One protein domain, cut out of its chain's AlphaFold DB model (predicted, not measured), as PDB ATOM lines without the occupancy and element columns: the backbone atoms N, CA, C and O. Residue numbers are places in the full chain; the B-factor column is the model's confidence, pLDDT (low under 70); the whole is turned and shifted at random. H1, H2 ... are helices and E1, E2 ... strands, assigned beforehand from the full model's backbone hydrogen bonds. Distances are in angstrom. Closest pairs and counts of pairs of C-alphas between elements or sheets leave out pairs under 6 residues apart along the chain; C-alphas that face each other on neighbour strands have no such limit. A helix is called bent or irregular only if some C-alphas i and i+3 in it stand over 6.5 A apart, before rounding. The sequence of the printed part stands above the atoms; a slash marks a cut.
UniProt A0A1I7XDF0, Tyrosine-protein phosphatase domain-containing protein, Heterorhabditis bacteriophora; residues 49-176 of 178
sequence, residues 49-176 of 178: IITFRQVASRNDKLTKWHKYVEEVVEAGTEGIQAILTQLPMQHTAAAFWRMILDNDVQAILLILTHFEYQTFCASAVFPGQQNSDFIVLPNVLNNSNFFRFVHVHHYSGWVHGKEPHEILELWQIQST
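What this domain is: This is residues 49 to 176 of the 178 residues of the protein "Tyrosine-protein phosphatase domain-containing protein" of Heterorhabditis bacteriophora (UniProt A0A1I7XDF0). A strongly twisted five-stranded sheet is edged by H1, H3 and H4, which only graze it, while H2 packs on it with residues 96 to 101. The E4 and E5 hairpin reaches out at one end of the long axis. The printed part has 128 residues, in the order E1 H1 E2 H2 E3 H3 E4 E5 H4; the mixed sheet runs E2 E1 E3 E5 E4, and the class is mixed, helices and strands. The whole is compact, with a radius of gyration of the C-alphas of 15.2 A and spans of 46 by 37 by 28 A.

Where its parts are: Find C-alpha 49 at (-49.301, -33.629, 0.407), where E1, residues 49 to 53, begins. E2 is 81 to 85, E3 105 to 111, E4 134 to 138, and E5 147 to 155, 25.1 A long. H1 is 61 to 74, 19.7 A; H2 93 to 102, 14.2 A; H3 114 to 119; H4 167 to 174, ending at C-alpha 174 (-54.878, -34.054, -10.543).

How they stand to each other: Look at parallel E2 and E1 at N 51 and O 83, 2.8 A; E1 and E3 at N 109 and O 50, 2.8 A; E3 and E5 at N 108 and O 151, 2.7 A. E4 is antiparallel to E5, N 135 and O 150 being 2.9 A apart. E1, H1, E2 form a strand-helix-strand unit, parallel neighbours joined through a helix; E2, H2, E3 form a split one, with E1 between its strands; both crossovers are right-handed. The closest C-alphas of H1 and E2 are Val 69 and Ala 82, 7.9 A; of E5 and H4, Tyr 155 and Ile 173, 7.2 A. O i to N i+4 pairs are within hydrogen-bond range throughout H1, H2 and H3; H4, only just irregular with C-alphas 169 and 172 6.7 A apart, has 0 of 4, but 4 of 5 O i to N i+3.

The domain as a whole: The farthest C-alphas, Asn 143 and His 165, are 48.0 A apart. The printed part has no cut; the links H3 to E4 and E5 to H4 are long. Residues 74 to 79 stand free. Mean pLDDT of the printed part is 70.3, with 61 residues under 70, among them 49 to 81.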
ATOM      1  N   ILE A  49     -50.142 -33.711   1.606       62.78
ATOM      2  CA  ILE A  49     -49.301 -33.629   0.407       62.78
ATOM      3  C   ILE A  49     -48.246 -32.545   0.612       62.78
ATOM      4  O   ILE A  49     -48.572 -31.399   0.921       62.78
ATOM      5  N   ILE A  50     -46.970 -32.870   0.404       66.19
ATOM      6  CA  ILE A  50     -45.927 -31.841   0.337       66.19
ATOM      7  C   ILE A  50     -45.716 -31.429  -1.106       66.19
ATOM      8  O   ILE A  50     -45.432 -32.263  -1.959       66.19
ATOM      9  N   THR A  51     -45.810 -30.132  -1.368       63.69
ATOM     10  CA  THR A  51     -45.538 -29.563  -2.683       63.69
ATOM     11  C   THR A  51     -44.218 -28.811  -2.658       63.69
ATOM     12  O   THR A  51     -43.923 -28.039  -1.741       63.69
ATOM     13  N   PHE A  52     -43.412 -29.042  -3.687       64.75
ATOM     14  CA  PHE A  52     -42.166 -28.333  -3.900       64.75
ATOM     15  C   PHE A  52     -42.278 -27.460  -5.125       64.75
ATOM     16  O   PHE A  52     -42.513 -27.948  -6.229       64.75
ATOM     17  N   ARG A  53     -42.007 -26.177  -4.930       61.69
ATOM     18  CA  ARG A  53     -41.696 -25.262  -6.014       61.69
ATOM     19  C   ARG A  53     -40.451 -24.512  -5.599       61.69
ATOM     20  O   ARG A  53     -40.444 -23.859  -4.557       61.69
ATOM     21  N   GLN A  54     -39.390 -24.584  -6.394       48.72
ATOM     22  CA  GLN A  54     -38.303 -23.641  -6.190       48.72
ATOM     23  C   GLN A  54     -38.867 -22.254  -6.497       48.72
ATOM     24  O   GLN A  54     -39.345 -22.004  -7.602       48.72
ATOM     25  N   VAL A  55     -38.883 -21.365  -5.509       45.25
ATOM     26  CA  VAL A  55     -39.324 -19.985  -5.697       45.25
ATOM     27  C   VAL A  55     -38.068 -19.139  -5.801       45.25
ATOM     28  O   VAL A  55     -37.416 -18.862  -4.798       45.25
ATOM     29  N   ALA A  56     -37.699 -18.733  -7.019       37.16
ATOM     30  CA  ALA A  56     -36.757 -17.634  -7.160       37.16
ATOM     31  C   ALA A  56     -37.419 -16.398  -6.547       37.16
ATOM     32  O   ALA A  56     -38.547 -16.054  -6.906       37.16
ATOM     33  N   SER A  57     -36.718 -15.788  -5.591       43.22
ATOM     34  CA  SER A  57     -37.114 -14.593  -4.846       43.22
ATOM     35  C   SER A  57     -37.942 -13.617  -5.692       43.22
ATOM     36  O   SER A  57     -37.411 -12.962  -6.589       43.22
ATOM     37  N   ARG A  58     -39.254 -13.557  -5.411       41.25
ATOM     38  CA  ARG A  58     -40.143 -12.391  -5.563       41.25
ATOM     39  C   ARG A  58     -41.544 -12.740  -5.047       41.25
ATOM     40  O   ARG A  58     -42.221 -13.615  -5.582       41.25
ATOM     41  N   ASN A  59     -41.957 -12.004  -4.018       48.41
ATOM     42  CA  ASN A  59     -43.130 -12.180  -3.149       48.41
ATOM     43  C   ASN A  59     -44.523 -12.222  -3.820       48.41
ATOM     44  O   ASN A  59     -45.517 -12.287  -3.112       48.41
ATOM     45  N   ASP A  60     -44.635 -12.220  -5.150       49.34
ATOM     46  CA  ASP A  60     -45.929 -12.167  -5.855       49.34
ATOM     47  C   ASP A  60     -46.390 -13.547  -6.381       49.34
ATOM     48  O   ASP A  60     -47.581 -13.839  -6.491       49.34
ATOM     49  N   LYS A  61     -45.445 -14.461  -6.653       49.69
ATOM     50  CA  LYS A  61     -45.746 -15.804  -7.193       49.69
ATOM     51  C   LYS A  61     -46.185 -16.810  -6.124       49.69
ATOM     52  O   LYS A  61     -46.887 -17.764  -6.451       49.69
ATOM     53  N   LEU A  62     -45.777 -16.596  -4.872       51.78
ATOM     54  CA  LEU A  62     -46.188 -17.394  -3.710       51.78
ATOM     55  C   LEU A  62     -47.664 -17.163  -3.380       51.78
ATOM     56  O   LEU A  62     -48.399 -18.127  -3.214       51.78
ATOM     57  N   THR A  63     -48.114 -15.909  -3.400       53.91
ATOM     58  CA  THR A  63     -49.502 -15.530  -3.093       53.91
ATOM     59  C   THR A  63     -50.500 -16.130  -4.082       53.91
ATOM     60  O   THR A  63     -51.530 -16.654  -3.677       53.91
ATOM     61  N   LYS A  64     -50.181 -16.127  -5.384       56.03
ATOM     62  CA  LYS A  64     -51.037 -16.755  -6.410       56.03
ATOM     63  C   LYS A  64     -51.081 -18.280  -6.293       56.03
ATOM     64  O   LYS A  64     -52.110 -18.878  -6.573       56.03
ATOM     65  N   TRP A  65     -49.974 -18.905  -5.888       53.69
ATOM     66  CA  TRP A  65     -49.915 -20.352  -5.685       53.69
ATOM     67  C   TRP A  65     -50.664 -20.781  -4.425       53.69
ATOM     68  O   TRP A  65     -51.416 -21.743  -4.479       53.69
ATOM     69  N   HIS A  66     -50.516 -20.030  -3.330       55.25
ATOM     70  CA  HIS A  66     -51.342 -20.190  -2.134       55.25
ATOM     71  C   HIS A  66     -52.819 -20.092  -2.495       55.25
ATOM     72  O   HIS A  66     -53.560 -21.009  -2.187       55.25
ATOM     73  N   LYS A  67     -53.203 -19.065  -3.259       57.59
ATOM     74  CA  LYS A  67     -54.576 -18.902  -3.728       57.59
ATOM     75  C   LYS A  67     -55.054 -20.065  -4.606       57.59
ATOM     76  O   LYS A  67     -56.167 -20.513  -4.417       57.59
ATOM     77  N   TYR A  68     -54.236 -20.590  -5.522       55.31
ATOM     78  CA  TYR A  68     -54.608 -21.768  -6.322       55.31
ATOM     79  C   TYR A  68     -54.769 -23.027  -5.460       55.31
ATOM     80  O   TYR A  68     -55.710 -23.785  -5.655       55.31
ATOM     81  N   VAL A  69     -53.869 -23.251  -4.498       56.56
ATOM     82  CA  VAL A  69     -53.972 -24.379  -3.561       56.56
ATOM     83  C   VAL A  69     -55.210 -24.223  -2.681       56.56
ATOM     84  O   VAL A  69     -55.961 -25.178  -2.546       56.56
ATOM     85  N   GLU A  70     -55.463 -23.031  -2.144       57.53
ATOM     86  CA  GLU A  70     -56.661 -22.713  -1.362       57.53
ATOM     87  C   GLU A  70     -57.933 -22.884  -2.200       57.53
ATOM     88  O   GLU A  70     -58.828 -23.593  -1.767       57.53
ATOM     89  N   GLU A  71     -57.995 -22.361  -3.428       53.34
ATOM     90  CA  GLU A  71     -59.149 -22.514  -4.330       53.34
ATOM     91  C   GLU A  71     -59.393 -23.983  -4.724       53.34
ATOM     92  O   GLU A  71     -60.541 -24.418  -4.791       53.34
ATOM     93  N   VAL A  72     -58.340 -24.775  -4.959       50.72
ATOM     94  CA  VAL A  72     -58.457 -26.219  -5.250       50.72
ATOM     95  C   VAL A  72     -58.887 -27.011  -4.008       50.72
ATOM     96  O   VAL A  72     -59.627 -27.988  -4.132       50.72
ATOM     97  N   VAL A  73     -58.464 -26.585  -2.816       48.72
ATOM     98  CA  VAL A  73     -58.881 -27.176  -1.536       48.72
ATOM     99  C   VAL A  73     -60.343 -26.823  -1.222       48.72
ATOM    100  O   VAL A  73     -61.131 -27.714  -0.898       48.72
ATOM    101  N   GLU A  74     -60.742 -25.562  -1.414       49.12
ATOM    102  CA  GLU A  74     -62.109 -25.053  -1.217       49.12
ATOM    103  C   GLU A  74     -63.115 -25.618  -2.234       49.12
ATOM    104  O   GLU A  74     -64.288 -25.790  -1.904       49.12
ATOM    105  N   ALA A  75     -62.673 -25.984  -3.443       51.00
ATOM    106  CA  ALA A  75     -63.522 -26.562  -4.491       51.00
ATOM    107  C   ALA A  75     -63.972 -28.022  -4.243       51.00
ATOM    108  O   ALA A  75     -64.583 -28.625  -5.127       51.00
ATOM    109  N   GLY A  76     -63.724 -28.587  -3.053       40.25
ATOM    110  CA  GLY A  76     -64.351 -29.843  -2.620       40.25
ATOM    111  C   GLY A  76     -63.398 -30.981  -2.266       40.25
ATOM    112  O   GLY A  76     -63.750 -32.142  -2.463       40.25
ATOM    113  N   THR A  77     -62.215 -30.687  -1.721       48.41
ATOM    114  CA  THR A  77     -61.383 -31.712  -1.070       48.41
ATOM    115  C   THR A  77     -61.352 -31.466   0.434       48.41
ATOM    116  O   THR A  77     -60.350 -31.029   0.995       48.41
ATOM    117  N   GLU A  78     -62.474 -31.732   1.113       48.12
ATOM    118  CA  GLU A  78     -62.510 -31.740   2.580       48.12
ATOM    119  C   GLU A  78     -61.499 -32.777   3.106       48.12
ATOM    120  O   GLU A  78     -61.776 -33.972   3.160       48.12
ATOM    121  N   GLY A  79     -60.288 -32.327   3.446       54.47
ATOM    122  CA  GLY A  79     -59.248 -33.159   4.050       54.47
ATOM    123  C   GLY A  79     -57.835 -32.972   3.498       54.47
ATOM    124  O   GLY A  79     -56.887 -33.234   4.232       54.47
ATOM    125  N   ILE A  80     -57.634 -32.492   2.265       56.72
ATOM    126  CA  ILE A  80     -56.264 -32.397   1.731       56.72
ATOM    127  C   ILE A  80     -55.536 -31.208   2.369       56.72
ATOM    128  O   ILE A  80     -55.809 -30.046   2.078       56.72
ATOM    129  N   GLN A  81     -54.575 -31.508   3.242       68.50
ATOM    130  CA  GLN A  81     -53.688 -30.520   3.854       68.50
ATOM    131  C   GLN A  81     -52.352 -30.495   3.103       68.50
ATOM    132  O   GLN A  81     -51.620 -31.487   3.082       68.50
ATOM    133  N   ALA A  82     -52.019 -29.358   2.492       73.81
ATOM    134  CA  ALA A  82     -50.772 -29.195   1.752       73.81
ATOM    135  C   ALA A  82     -49.693 -28.484   2.582       73.81
ATOM    136  O   ALA A  82     -49.963 -27.486   3.248       73.81
ATOM    137  N   ILE A  83     -48.449 -28.959   2.491       77.06
ATOM    138  CA  ILE A  83     -47.266 -28.259   3.012       77.06
ATOM    139  C   ILE A  83     -46.449 -27.782   1.813       77.06
ATOM    140  O   ILE A  83     -45.971 -28.592   1.021       77.06
ATOM    141  N   LEU A  84     -46.276 -26.468   1.669       81.19
ATOM    142  CA  LEU A  84     -45.386 -25.893   0.663       81.19
ATOM    143  C   LEU A  84     -43.998 -25.692   1.269       81.19
ATOM    144  O   LEU A  84     -43.856 -25.054   2.313       81.19
ATOM    145  N   THR A  85     -42.965 -26.211   0.613       79.62
ATOM    146  CA  THR A  85     -41.587 -26.047   1.086       79.62
ATOM    147  C   THR A  85     -40.589 -25.951  -0.066       79.62
ATOM    148  O   THR A  85     -40.886 -26.251  -1.225       79.62
ATOM    149  N   GLN A  86     -39.387 -25.485   0.256       82.12
ATOM    150  CA  GLN A  86     -38.253 -25.452  -0.663       82.12
ATOM    151  C   GLN A  86     -37.686 -26.858  -0.885       82.12
ATOM    152  O   GLN A  86     -37.746 -27.693   0.016       82.12
ATOM    153  N   LEU A  87     -37.071 -27.102  -2.048       84.56
ATOM    154  CA  LEU A  87     -36.343 -28.347  -2.309       84.56
ATOM    155  C   LEU A  87     -35.262 -28.558  -1.226       84.56
ATOM    156  O   LEU A  87     -34.455 -27.646  -1.007       84.56
ATOM    157  N   PRO A  88     -35.222 -29.712  -0.533       87.19
ATOM    158  CA  PRO A  88     -34.204 -29.974   0.473       87.19
ATOM    159  C   PRO A  88     -32.818 -30.044  -0.164       87.19
ATOM    160  O   PRO A  88     -32.630 -30.582  -1.252       87.19
ATOM    161  N   MET A  89     -31.832 -29.536   0.566       85.19
ATOM    162  CA  MET A  89     -30.423 -29.708   0.239       85.19
ATOM    163  C   MET A  89     -29.896 -30.956   0.945       85.19
ATOM    164  O   MET A  89     -30.461 -31.403   1.942       85.19
ATOM    165  N   GLN A  90     -28.756 -31.482   0.496       86.56
ATOM    166  CA  GLN A  90     -28.150 -32.683   1.081       86.56
ATOM    167  C   GLN A  90     -27.981 -32.597   2.613       86.56
ATOM    168  O   GLN A  90     -28.271 -33.555   3.322       86.56
ATOM    169  N   HIS A  91     -27.578 -31.439   3.143       85.25
ATOM    170  CA  HIS A  91     -27.394 -31.241   4.586       85.25
ATOM    171  C   HIS A  91     -28.703 -30.984   5.361       85.25
ATOM    172  O   HIS A  91     -28.702 -31.070   6.585       85.25
ATOM    173  N   THR A  92     -29.820 -30.688   4.682       83.81
ATOM    174  CA  THR A  92     -31.155 -30.537   5.299       83.81
ATOM    175  C   THR A  92     -32.079 -31.729   5.038       83.81
ATOM    176  O   THR A  92     -33.184 -31.775   5.579       83.81
ATOM    177  N   ALA A  93     -31.623 -32.729   4.277       86.69
ATOM    178  CA  ALA A  93     -32.380 -33.925   3.915       86.69
ATOM    179  C   ALA A  93     -32.950 -34.671   5.131       86.69
ATOM    180  O   ALA A  93     -34.115 -35.054   5.131       86.69
ATOM    181  N   ALA A  94     -32.156 -34.833   6.194       83.94
ATOM    182  CA  ALA A  94     -32.603 -35.515   7.409       83.94
ATOM    183  C   ALA A  94     -33.773 -34.782   8.092       83.94
ATOM    184  O   ALA A  94     -34.756 -35.409   8.479       83.94
ATOM    185  N   ALA A  95     -33.698 -33.449   8.187       80.69
ATOM    186  CA  ALA A  95     -34.774 -32.630   8.743       80.69
ATOM    187  C   ALA A  95     -36.030 -32.669   7.858       80.69
ATOM    188  O   ALA A  95     -37.146 -32.733   8.368       80.69
ATOM    189  N   PHE A  96     -35.849 -32.694   6.536       87.06
ATOM    190  CA  PHE A  96     -36.944 -32.860   5.587       87.06
ATOM    191  C   PHE A  96     -37.677 -34.200   5.774       87.06
ATOM    192  O   PHE A  96     -38.889 -34.207   5.981       87.06
ATOM    193  N   TRP A  97     -36.961 -35.327   5.779       85.62
ATOM    194  CA  TRP A  97     -37.572 -36.645   5.990       85.62
ATOM    195  C   TRP A  97     -38.214 -36.777   7.368       85.62
ATOM    196  O   TRP A  97     -39.241 -37.439   7.521       85.62
ATOM    197  N   ARG A  98     -37.655 -36.100   8.372       81.50
ATOM    198  CA  ARG A  98     -38.269 -36.033   9.690       81.50
ATOM    199  C   ARG A  98     -39.616 -35.310   9.657       81.50
ATOM    200  O   ARG A  98     -40.585 -35.839  10.185       81.50
ATOM    201  N   MET A  99     -39.698 -34.167   8.977       83.38
ATOM    202  CA  MET A  99     -40.953 -33.433   8.783       83.38
ATOM    203  C   MET A  99     -42.012 -34.284   8.063       83.38
ATOM    204  O   MET A  99     -43.176 -34.240   8.454       83.38
ATOM    205  N   ILE A 100     -41.620 -35.068   7.053       84.50
ATOM    206  CA  ILE A 100     -42.505 -36.015   6.346       84.50
ATOM    207  C   ILE A 100     -43.121 -37.027   7.322       84.50
ATOM    208  O   ILE A 100     -44.332 -37.235   7.309       84.50
ATOM    209  N   LEU A 101     -42.296 -37.617   8.192       83.06
ATOM    210  CA  LEU A 101     -42.732 -38.603   9.182       83.06
ATOM    211  C   LEU A 101     -43.594 -37.992  10.292       83.06
ATOM    212  O   LEU A 101     -44.601 -38.586  10.661       83.06
ATOM    213  N   ASP A 102     -43.206 -36.826  10.811       80.94
ATOM    214  CA  ASP A 102     -43.911 -36.148  11.909       80.94
ATOM    215  C   ASP A 102     -45.283 -35.607  11.474       80.94
ATOM    216  O   ASP A 102     -46.161 -35.403  12.308       80.94
ATOM    217  N   ASN A 103     -45.469 -35.364  10.173       77.88
ATOM    218  CA  ASN A 103     -46.728 -34.875   9.618       77.88
ATOM    219  C   ASN A 103     -47.556 -35.960   8.929       77.88
ATOM    220  O   ASN A 103     -48.558 -35.598   8.322       77.88
ATOM    221  N   ASP A 104     -47.164 -37.234   9.006       80.75
ATOM    222  CA  ASP A 104     -47.859 -38.356   8.357       80.75
ATOM    223  C   ASP A 104     -48.148 -38.104   6.868       80.75
ATOM    224  O   ASP A 104     -49.233 -38.369   6.348       80.75
ATOM    225  N   VAL A 105     -47.156 -37.554   6.167       82.88
ATOM    226  CA  VAL A 105     -47.276 -37.246   4.742       82.88
ATOM    227  C   VAL A 105     -47.369 -38.539   3.943       82.88
ATOM    228  O   VAL A 105     -46.523 -39.425   4.066       82.88
ATOM    229  N   GLN A 106     -48.376 -38.603   3.079       83.62
ATOM    230  CA  GLN A 106     -48.629 -39.756   2.215       83.62
ATOM    231  C   GLN A 106     -48.049 -39.547   0.819       83.62
ATOM    232  O   GLN A 106     -47.683 -40.514   0.149       83.62
ATOM    233  N   ALA A 107     -47.930 -38.286   0.388       84.31
ATOM    234  CA  ALA A 107     -47.418 -37.986  -0.930       84.31
ATOM    235  C   ALA A 107     -46.597 -36.694  -1.026       84.31
ATOM    236  O   ALA A 107     -46.763 -35.737  -0.270       84.31
ATOM    237  N   ILE A 108     -45.701 -36.679  -2.002       86.44
ATOM    238  CA  ILE A 108     -44.804 -35.587  -2.343       86.44
ATOM    239  C   ILE A 108     -44.991 -35.268  -3.825       86.44
ATOM    240  O   ILE A 108     -44.883 -36.147  -4.676       86.44
ATOM    241  N   LEU A 109     -45.190 -33.993  -4.135       86.12
ATOM    242  CA  LEU A 109     -45.217 -33.454  -5.487       86.12
ATOM    243  C   LEU A 109     -43.972 -32.589  -5.724       86.12
ATOM    244  O   LEU A 109     -43.834 -31.505  -5.152       86.12
ATOM    245  N   LEU A 110     -43.080 -33.055  -6.594       86.81
ATOM    246  CA  LEU A 110     -41.910 -32.316  -7.068       86.81
ATOM    247  C   LEU A 110     -42.261 -31.586  -8.367       86.81
ATOM    248  O   LEU A 110     -42.460 -32.236  -9.390       86.81
ATOM    249  N   ILE A 111     -42.306 -30.251  -8.342       83.62
ATOM    250  CA  ILE A 111     -42.524 -29.418  -9.537       83.62
ATOM    251  C   ILE A 111     -41.186 -28.805  -9.946       83.62
ATOM    252  O   ILE A 111     -40.820 -27.720  -9.486       83.62
ATOM    253  N   LEU A 112     -40.436 -29.543 -10.760       83.06
ATOM    254  CA  LEU A 112     -39.086 -29.206 -11.216       83.06
ATOM    255  C   LEU A 112     -38.925 -29.777 -12.626       83.06
ATOM    256  O   LEU A 112     -39.318 -30.916 -12.865       83.06
ATOM    257  N   THR A 113     -38.301 -29.064 -13.558       86.44
ATOM    258  CA  THR A 113     -37.916 -29.697 -14.832       86.44
ATOM    259  C   THR A 113     -36.834 -30.759 -14.607       86.44
ATOM    260  O   THR A 113     -36.105 -30.728 -13.616       86.44
ATOM    261  N   HIS A 114     -36.645 -31.677 -15.560       85.38
ATOM    262  CA  HIS A 114     -35.545 -32.647 -15.475       85.38
ATOM    263  C   HIS A 114     -34.169 -31.960 -15.382       85.38
ATOM    264  O   HIS A 114     -33.295 -32.396 -14.635       85.38
ATOM    265  N   PHE A 115     -33.995 -30.843 -16.097       86.06
ATOM    266  CA  PHE A 115     -32.780 -30.037 -16.026       86.06
ATOM    267  C   PHE A 115     -32.574 -29.434 -14.630       86.06
ATOM    268  O   PHE A 115     -31.472 -29.488 -14.089       86.06
ATOM    269  N   GLU A 116     -33.631 -28.904 -14.015       86.75
ATOM    270  CA  GLU A 116     -33.597 -28.368 -12.648       86.75
ATOM    271  C   GLU A 116     -33.324 -29.461 -11.613       86.75
ATOM    272  O   GLU A 116     -32.497 -29.265 -10.725       86.75
ATOM    273  N   TYR A 117     -33.947 -30.632 -11.755       86.56
ATOM    274  CA  TYR A 117     -33.715 -31.783 -10.881       86.56
ATOM    275  C   TYR A 117     -32.223 -32.153 -10.830       86.56
ATOM    276  O   TYR A 117     -31.662 -32.355  -9.749       86.56
ATOM    277  N   GLN A 118     -31.561 -32.189 -11.989       87.19
ATOM    278  CA  GLN A 118     -30.119 -32.426 -12.073       87.19
ATOM    279  C   GLN A 118     -29.307 -31.244 -11.524       87.19
ATOM    280  O   GLN A 118     -28.407 -31.440 -10.707       87.19
ATOM    281  N   THR A 119     -29.647 -30.020 -11.937       88.31
ATOM    282  CA  THR A 119     -28.922 -28.790 -11.576       88.31
ATOM    283  C   THR A 119     -28.913 -28.548 -10.069       88.31
ATOM    284  O   THR A 119     -27.899 -28.131  -9.518       88.31
ATOM    285  N   PHE A 120     -30.019 -28.846  -9.384       86.69
ATOM    286  CA  PHE A 120     -30.133 -28.707  -7.931       86.69
ATOM    287  C   PHE A 120     -29.750 -29.971  -7.167       86.69
ATOM    288  O   PHE A 120     -29.950 -30.030  -5.954       86.69
ATOM    289  N   CYS A 121     -29.196 -30.972  -7.859       86.12
ATOM    290  CA  CYS A 121     -28.779 -32.243  -7.275       86.12
ATOM    291  C   CYS A 121     -29.891 -32.878  -6.424       86.12
ATOM    292  O   CYS A 121     -29.630 -33.402  -5.342       86.12
ATOM    293  N   ALA A 122     -31.139 -32.840  -6.905       87.38
ATOM    294  CA  ALA A 122     -32.287 -33.393  -6.186       87.38
ATOM    295  C   ALA A 122     -32.126 -34.902  -5.914       87.38
ATOM    296  O   ALA A 122     -32.638 -35.407  -4.915       87.38
ATOM    297  N   SER A 123     -31.331 -35.593  -6.740       87.88
ATOM    298  CA  SER A 123     -30.911 -36.986  -6.549       87.88
ATOM    299  C   SER A 123     -30.108 -37.245  -5.265       87.88
ATOM    300  O   SER A 123     -29.934 -38.395  -4.870       87.88
ATOM    301  N   ALA A 124     -29.593 -36.201  -4.606       86.56
ATOM    302  CA  ALA A 124     -28.917 -36.320  -3.316       86.56
ATOM    303  C   ALA A 124     -29.894 -36.507  -2.142       86.56
ATOM    304  O   ALA A 124     -29.468 -36.890  -1.052       86.56
ATOM    305  N   VAL A 125     -31.183 -36.207  -2.344       87.62
ATOM    306  CA  VAL A 125     -32.226 -36.326  -1.312       87.62
ATOM    307  C   VAL A 125     -33.310 -37.311  -1.719       87.62
ATOM    308  O   VAL A 125     -33.756 -38.107  -0.896       87.62
ATOM    309  N   PHE A 126     -33.720 -37.263  -2.982       86.19
ATOM    310  CA  PHE A 126     -34.670 -38.194  -3.568       86.19
ATOM    311  C   PHE A 126     -33.901 -39.260  -4.345       86.19
ATOM    312  O   PHE A 126     -32.913 -38.924  -4.995       86.19
ATOM    313  N   PRO A 127     -34.323 -40.532  -4.319       73.50
ATOM    314  CA  PRO A 127     -33.708 -41.542  -5.168       73.50
ATOM    315  C   PRO A 127     -33.776 -41.087  -6.634       73.50
ATOM    316  O   PRO A 127     -34.812 -40.607  -7.100       73.50
ATOM    317  N   GLY A 128     -32.651 -41.182  -7.349       64.31
ATOM    318  CA  GLY A 128     -32.585 -40.811  -8.762       64.31
ATOM    319  C   GLY A 128     -33.586 -41.628  -9.582       64.31
ATOM    320  O   GLY A 128     -33.694 -42.836  -9.380       64.31
ATOM    321  N   GLN A 129     -34.330 -40.962 -10.475       58.66
ATOM    322  CA  GLN A 129     -35.346 -41.571 -11.345       58.66
ATOM    323  C   GLN A 129     -34.831 -42.889 -11.938       58.66
ATOM    324  O   GLN A 129     -33.825 -42.858 -12.640       58.66
ATOM    325  N   GLN A 130     -35.511 -44.012 -11.685       47.19
ATOM    326  CA  GLN A 130     -36.538 -44.558 -12.587       47.19
ATOM    327  C   GLN A 130     -37.502 -45.455 -11.777       47.19
ATOM    328  O   GLN A 130     -37.083 -46.437 -11.175       47.19
ATOM    329  N   ASN A 131     -38.796 -45.131 -11.798       49.38
ATOM    330  CA  ASN A 131     -39.925 -46.038 -11.513       49.38
ATOM    331  C   ASN A 131     -40.270 -46.421 -10.067       49.38
ATOM    332  O   ASN A 131     -41.178 -47.228  -9.878       49.38
ATOM    333  N   SER A 132     -39.629 -45.871  -9.040       52.91
ATOM    334  CA  SER A 132     -40.175 -46.005  -7.686       52.91
ATOM    335  C   SER A 132     -41.064 -44.806  -7.382       52.91
ATOM    336  O   SER A 132     -40.602 -43.827  -6.798       52.91
ATOM    337  N   ASP A 133     -42.339 -44.911  -7.762       64.94
ATOM    338  CA  ASP A 133     -43.392 -43.991  -7.308       64.94
ATOM    339  C   ASP A 133     -43.448 -43.960  -5.776       64.94
ATOM    340  O   ASP A 133     -43.874 -42.981  -5.191       64.94
ATOM    341  N   PHE A 134     -42.942 -44.987  -5.089       68.62
ATOM    342  CA  PHE A 134     -42.970 -45.075  -3.638       68.62
ATOM    343  C   PHE A 134     -41.576 -45.086  -3.023       68.62
ATOM    344  O   PHE A 134     -40.709 -45.876  -3.406       68.62
ATOM    345  N   ILE A 135     -41.392 -44.258  -1.999       76.88
ATOM    346  CA  ILE A 135     -40.248 -44.322  -1.093       76.88
ATOM    347  C   ILE A 135     -40.676 -45.065   0.166       76.88
ATOM    348  O   ILE A 135     -41.665 -44.710   0.808       76.88
ATOM    349  N   VAL A 136     -39.904 -46.091   0.514       74.75
ATOM    350  CA  VAL A 136     -40.103 -46.886   1.722       74.75
ATOM    351  C   VAL A 136     -39.322 -46.245   2.863       74.75
ATOM    352  O   VAL A 136     -38.091 -46.240   2.853       74.75
ATOM    353  N   LEU A 137     -40.030 -45.699   3.849       74.00
ATOM    354  CA  LEU A 137     -39.427 -45.100   5.037       74.00
ATOM    355  C   LEU A 137     -39.589 -46.035   6.243       74.00
ATOM    356  O   LEU A 137     -40.699 -46.520   6.496       74.00
ATOM    357  N   PRO A 138     -38.520 -46.284   7.023       65.75
ATOM    358  CA  PRO A 138     -38.649 -47.007   8.278       65.75
ATOM    359  C   PRO A 138     -39.466 -46.171   9.268       65.75
ATOM    360  O   PRO A 138     -39.170 -44.994   9.498       65.75
ATOM    361  N   ASN A 139     -40.486 -46.768   9.889       64.56
ATOM    362  CA  ASN A 139     -41.254 -46.091  10.930       64.56
ATOM    363  C   ASN A 139     -40.526 -46.167  12.284       64.56
ATOM    364  O   ASN A 139     -40.927 -46.890  13.193       64.56
ATOM    365  N   VAL A 140     -39.440 -45.403  12.415       59.09
ATOM    366  CA  VAL A 140     -38.594 -45.388  13.626       59.09
ATOM    367  C   VAL A 140     -39.322 -44.777  14.832       59.09
ATOM    368  O   VAL A 140     -38.942 -44.997  15.975       59.09
ATOM    369  N   LEU A 141     -40.399 -44.026  14.592       56.12
ATOM    370  CA  LEU A 141     -41.145 -43.311  15.625       56.12
ATOM    371  C   LEU A 141     -41.898 -44.220  16.604       56.12
ATOM    372  O   LEU A 141     -42.034 -43.850  17.765       56.12
ATOM    373  N   ASN A 142     -42.340 -45.404  16.165       55.34
ATOM    374  CA  ASN A 142     -43.257 -46.242  16.950       55.34
ATOM    375  C   ASN A 142     -42.671 -47.596  17.369       55.34
ATOM    376  O   ASN A 142     -43.425 -48.480  17.770       55.34
ATOM    377  N   ASN A 143     -41.347 -47.782  17.274       54.19
ATOM    378  CA  ASN A 143     -40.676 -49.046  17.619       54.19
ATOM    379  C   ASN A 143     -41.317 -50.274  16.937       54.19
ATOM    380  O   ASN A 143     -41.362 -51.380  17.471       54.19
ATOM    381  N   SER A 144     -41.871 -50.039  15.751       55.66
ATOM    382  CA  SER A 144     -42.702 -50.976  15.018       55.66
ATOM    383  C   SER A 144     -42.015 -51.316  13.705       55.66
ATOM    384  O   SER A 144     -41.552 -50.407  13.019       55.66
ATOM    385  N   ASN A 145     -42.012 -52.588  13.308       59.78
ATOM    386  CA  ASN A 145     -41.438 -53.054  12.034       59.78
ATOM    387  C   ASN A 145     -42.264 -52.631  10.799       59.78
ATOM    388  O   ASN A 145     -42.198 -53.272   9.754       59.78
ATOM    389  N   PHE A 146     -43.081 -51.582  10.914       62.78
ATOM    390  CA  PHE A 146     -43.899 -51.093   9.818       62.78
ATOM    391  C   PHE A 146     -43.090 -50.160   8.924       62.78
ATOM    392  O   PHE A 146     -42.414 -49.234   9.377       62.78
ATOM    393  N   PHE A 147     -43.207 -50.404   7.628       69.94
ATOM    394  CA  PHE A 147     -42.709 -49.521   6.594       69.94
ATOM    395  C   PHE A 147     -43.819 -48.563   6.176       69.94
ATOM    396  O   PHE A 147     -44.972 -48.974   6.041       69.94
ATOM    397  N   ARG A 148     -43.477 -47.289   5.973       75.12
ATOM    398  CA  ARG A 148     -44.387 -46.327   5.341       75.12
ATOM    399  C   ARG A 148     -44.021 -46.170   3.879       75.12
ATOM    400  O   ARG A 148     -42.840 -46.074   3.552       75.12
ATOM    401  N   PHE A 149     -45.038 -46.098   3.033       80.56
ATOM    402  CA  PHE A 149     -44.889 -45.799   1.618       80.56
ATOM    403  C   PHE A 149     -45.283 -44.345   1.397       80.56
ATOM    404  O   PHE A 149     -46.410 -43.962   1.699       80.56
ATOM    405  N   VAL A 150     -44.348 -43.541   0.897       84.56
ATOM    406  CA  VAL A 150     -44.614 -42.160   0.487       84.56
ATOM    407  C   VAL A 150     -44.587 -42.108  -1.030       84.56
ATOM    408  O   VAL A 150     -43.555 -42.425  -1.626       84.56
ATOM    409  N   HIS A 151     -45.702 -41.718  -1.646       84.44
ATOM    410  CA  HIS A 151     -45.777 -41.535  -3.094       84.44
ATOM    411  C   HIS A 151     -45.008 -40.270  -3.489       84.44
ATOM    412  O   HIS A 151     -45.286 -39.198  -2.962       84.44
ATOM    413  N   VAL A 152     -44.042 -40.352  -4.399       85.75
ATOM    414  CA  VAL A 152     -43.320 -39.194  -4.928       85.75
ATOM    415  C   VAL A 152     -43.620 -39.037  -6.407       85.75
ATOM    416  O   VAL A 152     -43.141 -39.804  -7.235       85.75
ATOM    417  N   HIS A 153     -44.361 -37.988  -6.740       84.44
ATOM    418  CA  HIS A 153     -44.653 -37.625  -8.114       84.44
ATOM    419  C   HIS A 153     -43.743 -36.492  -8.578       84.44
ATOM    420  O   HIS A 153     -43.711 -35.414  -7.982       84.44
ATOM    421  N   HIS A 154     -43.015 -36.722  -9.668       85.31
ATOM    422  CA  HIS A 154     -42.166 -35.716 -10.295       85.31
ATOM    423  C   HIS A 154     -42.847 -35.140 -11.535       85.31
ATOM    424  O   HIS A 154     -42.837 -35.748 -12.604       85.31
ATOM    425  N   TYR A 155     -43.410 -33.943 -11.390       85.00
ATOM    426  CA  TYR A 155     -44.028 -33.206 -12.480       85.00
ATOM    427  C   TYR A 155     -42.997 -32.304 -13.168       85.00
ATOM    428  O   TYR A 155     -42.695 -31.202 -12.705       85.00
ATOM    429  N   SER A 156     -42.469 -32.775 -14.301       83.94
ATOM    430  CA  SER A 156     -41.407 -32.088 -15.048       83.94
ATOM    431  C   SER A 156     -41.881 -31.190 -16.188       83.94
ATOM    432  O   SER A 156     -41.049 -30.603 -16.881       83.94
ATOM    433  N   GLY A 157     -43.196 -31.087 -16.400       79.38
ATOM    434  CA  GLY A 157     -43.791 -30.269 -17.462       79.38
ATOM    435  C   GLY A 157     -43.728 -28.761 -17.198       79.38
ATOM    436  O   GLY A 157     -43.870 -27.971 -18.126       79.38
ATOM    437  N   TRP A 158     -43.481 -28.340 -15.953       80.12
ATOM    438  CA  TRP A 158     -43.489 -26.927 -15.579       80.12
ATOM    439  C   TRP A 158     -42.084 -26.325 -15.525       80.12
ATOM    440  O   TRP A 158     -41.307 -26.606 -14.616       80.12
ATOM    441  N   VAL A 159     -41.785 -25.414 -16.454       78.38
ATOM    442  CA  VAL A 159     -40.545 -24.619 -16.438       78.38
ATOM    443  C   VAL A 159     -40.562 -23.554 -15.339       78.38
ATOM    444  O   VAL A 159     -41.494 -22.743 -15.260       78.38
ATOM    445  N   HIS A 160     -39.497 -23.483 -14.535       71.00
ATOM    446  CA  HIS A 160     -39.375 -22.472 -13.494       71.00
ATOM    447  C   HIS A 160     -39.569 -21.046 -14.026       71.00
ATOM    448  O   HIS A 160     -39.100 -20.653 -15.094       71.00
ATOM    449  N   GLY A 161     -40.272 -20.234 -13.238       69.69
ATOM    450  CA  GLY A 161     -40.495 -18.825 -13.538       69.69
ATOM    451  C   GLY A 161     -41.541 -18.552 -14.622       69.69
ATOM    452  O   GLY A 161     -41.978 -17.402 -14.704       69.69
ATOM    453  N   LYS A 162     -41.987 -19.569 -15.366       73.94
ATOM    454  CA  LYS A 162     -43.086 -19.479 -16.333       73.94
ATOM    455  C   LYS A 162     -44.412 -19.893 -15.694       73.94
ATOM    456  O   LYS A 162     -44.429 -20.539 -14.646       73.94
ATOM    457  N   GLU A 163     -45.515 -19.469 -16.291       72.81
ATOM    458  CA  GLU A 163     -46.853 -19.989 -15.992       72.81
ATOM    459  C   GLU A 163     -47.158 -21.119 -16.991       72.81
ATOM    460  O   GLU A 163     -46.587 -21.096 -18.086       72.81
ATOM    461  N   PRO A 164     -47.985 -22.117 -16.632       69.38
ATOM    462  CA  PRO A 164     -48.453 -23.120 -17.581       69.38
ATOM    463  C   PRO A 164     -49.228 -22.402 -18.683       69.38
ATOM    464  O   PRO A 164     -49.971 -21.457 -18.399       69.38
ATOM    465  N   HIS A 165     -49.039 -22.815 -19.931       68.50
ATOM    466  CA  HIS A 165     -49.713 -22.162 -21.054       68.50
ATOM    467  C   HIS A 165     -51.205 -22.498 -21.075       68.50
ATOM    468  O   HIS A 165     -52.026 -21.659 -21.446       68.50
ATOM    469  N   GLU A 166     -51.550 -23.702 -20.620       73.12
ATOM    470  CA  GLU A 166     -52.917 -24.188 -20.535       73.12
ATOM    471  C   GLU A 166     -53.148 -24.893 -19.199       73.12
ATOM    472  O   GLU A 166     -52.289 -25.607 -18.686       73.12
ATOM    473  N   ILE A 167     -54.353 -24.756 -18.641       69.44
ATOM    474  CA  ILE A 167     -54.722 -25.448 -17.397       69.44
ATOM    475  C   ILE A 167     -54.708 -26.977 -17.549       69.44
ATOM    476  O   ILE A 167     -54.517 -27.694 -16.571       69.44
ATOM    477  N   LEU A 168     -54.861 -27.472 -18.783       70.38
ATOM    478  CA  LEU A 168     -54.768 -28.891 -19.119       70.38
ATOM    479  C   LEU A 168     -53.383 -29.473 -18.824       70.38
ATOM    480  O   LEU A 168     -53.284 -30.659 -18.517       70.38
ATOM    481  N   GLU A 169     -52.330 -28.652 -18.829       67.38
ATOM    482  CA  GLU A 169     -50.986 -29.088 -18.438       67.38
ATOM    483  C   GLU A 169     -50.972 -29.534 -16.964       67.38
ATOM    484  O   GLU A 169     -50.328 -30.517 -16.611       67.38
ATOM    485  N   LEU A 170     -51.776 -28.902 -16.101       70.44
ATOM    486  CA  LEU A 170     -51.883 -29.265 -14.684       70.44
ATOM    487  C   LEU A 170     -52.725 -30.523 -14.429       70.44
ATOM    488  O   LEU A 170     -52.735 -31.031 -13.307       70.44
ATOM    489  N   TRP A 171     -53.412 -31.064 -15.441       68.00
ATOM    490  CA  TRP A 171     -54.301 -32.217 -15.263       68.00
ATOM    491  C   TRP A 171     -53.547 -33.484 -14.833       68.00
ATOM    492  O   TRP A 171     -54.064 -34.274 -14.047       68.00
ATOM    493  N   GLN A 172     -52.286 -33.630 -15.256       66.06
ATOM    494  CA  GLN A 172     -51.417 -34.740 -14.835       66.06
ATOM    495  C   GLN A 172     -51.206 -34.777 -13.311       66.06
ATOM    496  O   GLN A 172     -51.090 -35.849 -12.719       66.06
ATOM    497  N   ILE A 173     -51.228 -33.611 -12.659       68.50
ATOM    498  CA  ILE A 173     -51.122 -33.502 -11.202       68.50
ATOM    499  C   ILE A 173     -52.417 -34.000 -10.545       68.50
ATOM    500  O   ILE A 173     -52.365 -34.745  -9.569       68.50
ATOM    501  N   GLN A 174     -53.582 -33.647 -11.099       63.69
ATOM    502  CA  GLN A 174     -54.878 -34.054 -10.543       63.69
ATOM    503  C   GLN A 174     -55.106 -35.567 -10.595       63.69
ATOM    504  O   GLN A 174     -55.727 -36.109  -9.686       63.69
ATOM    505  N   SER A 175     -54.621 -36.267 -11.624       59.47
ATOM    506  CA  SER A 175     -54.775 -37.730 -11.722       59.47
ATOM    507  C   SER A 175     -53.968 -38.506 -10.679       59.47
ATOM    508  O   SER A 175     -54.266 -39.667 -10.427       59.47
ATOM    509  N   THR A 176     -52.950 -37.878 -10.094       59.12
ATOM    510  CA  THR A 176     -51.969 -38.531  -9.215       59.12
ATOM    511  C   THR A 176     -52.451 -38.640  -7.762       59.12
ATOM    512  O   THR A 176     -51.992 -39.512  -7.027       59.12
TER     513      THR A 176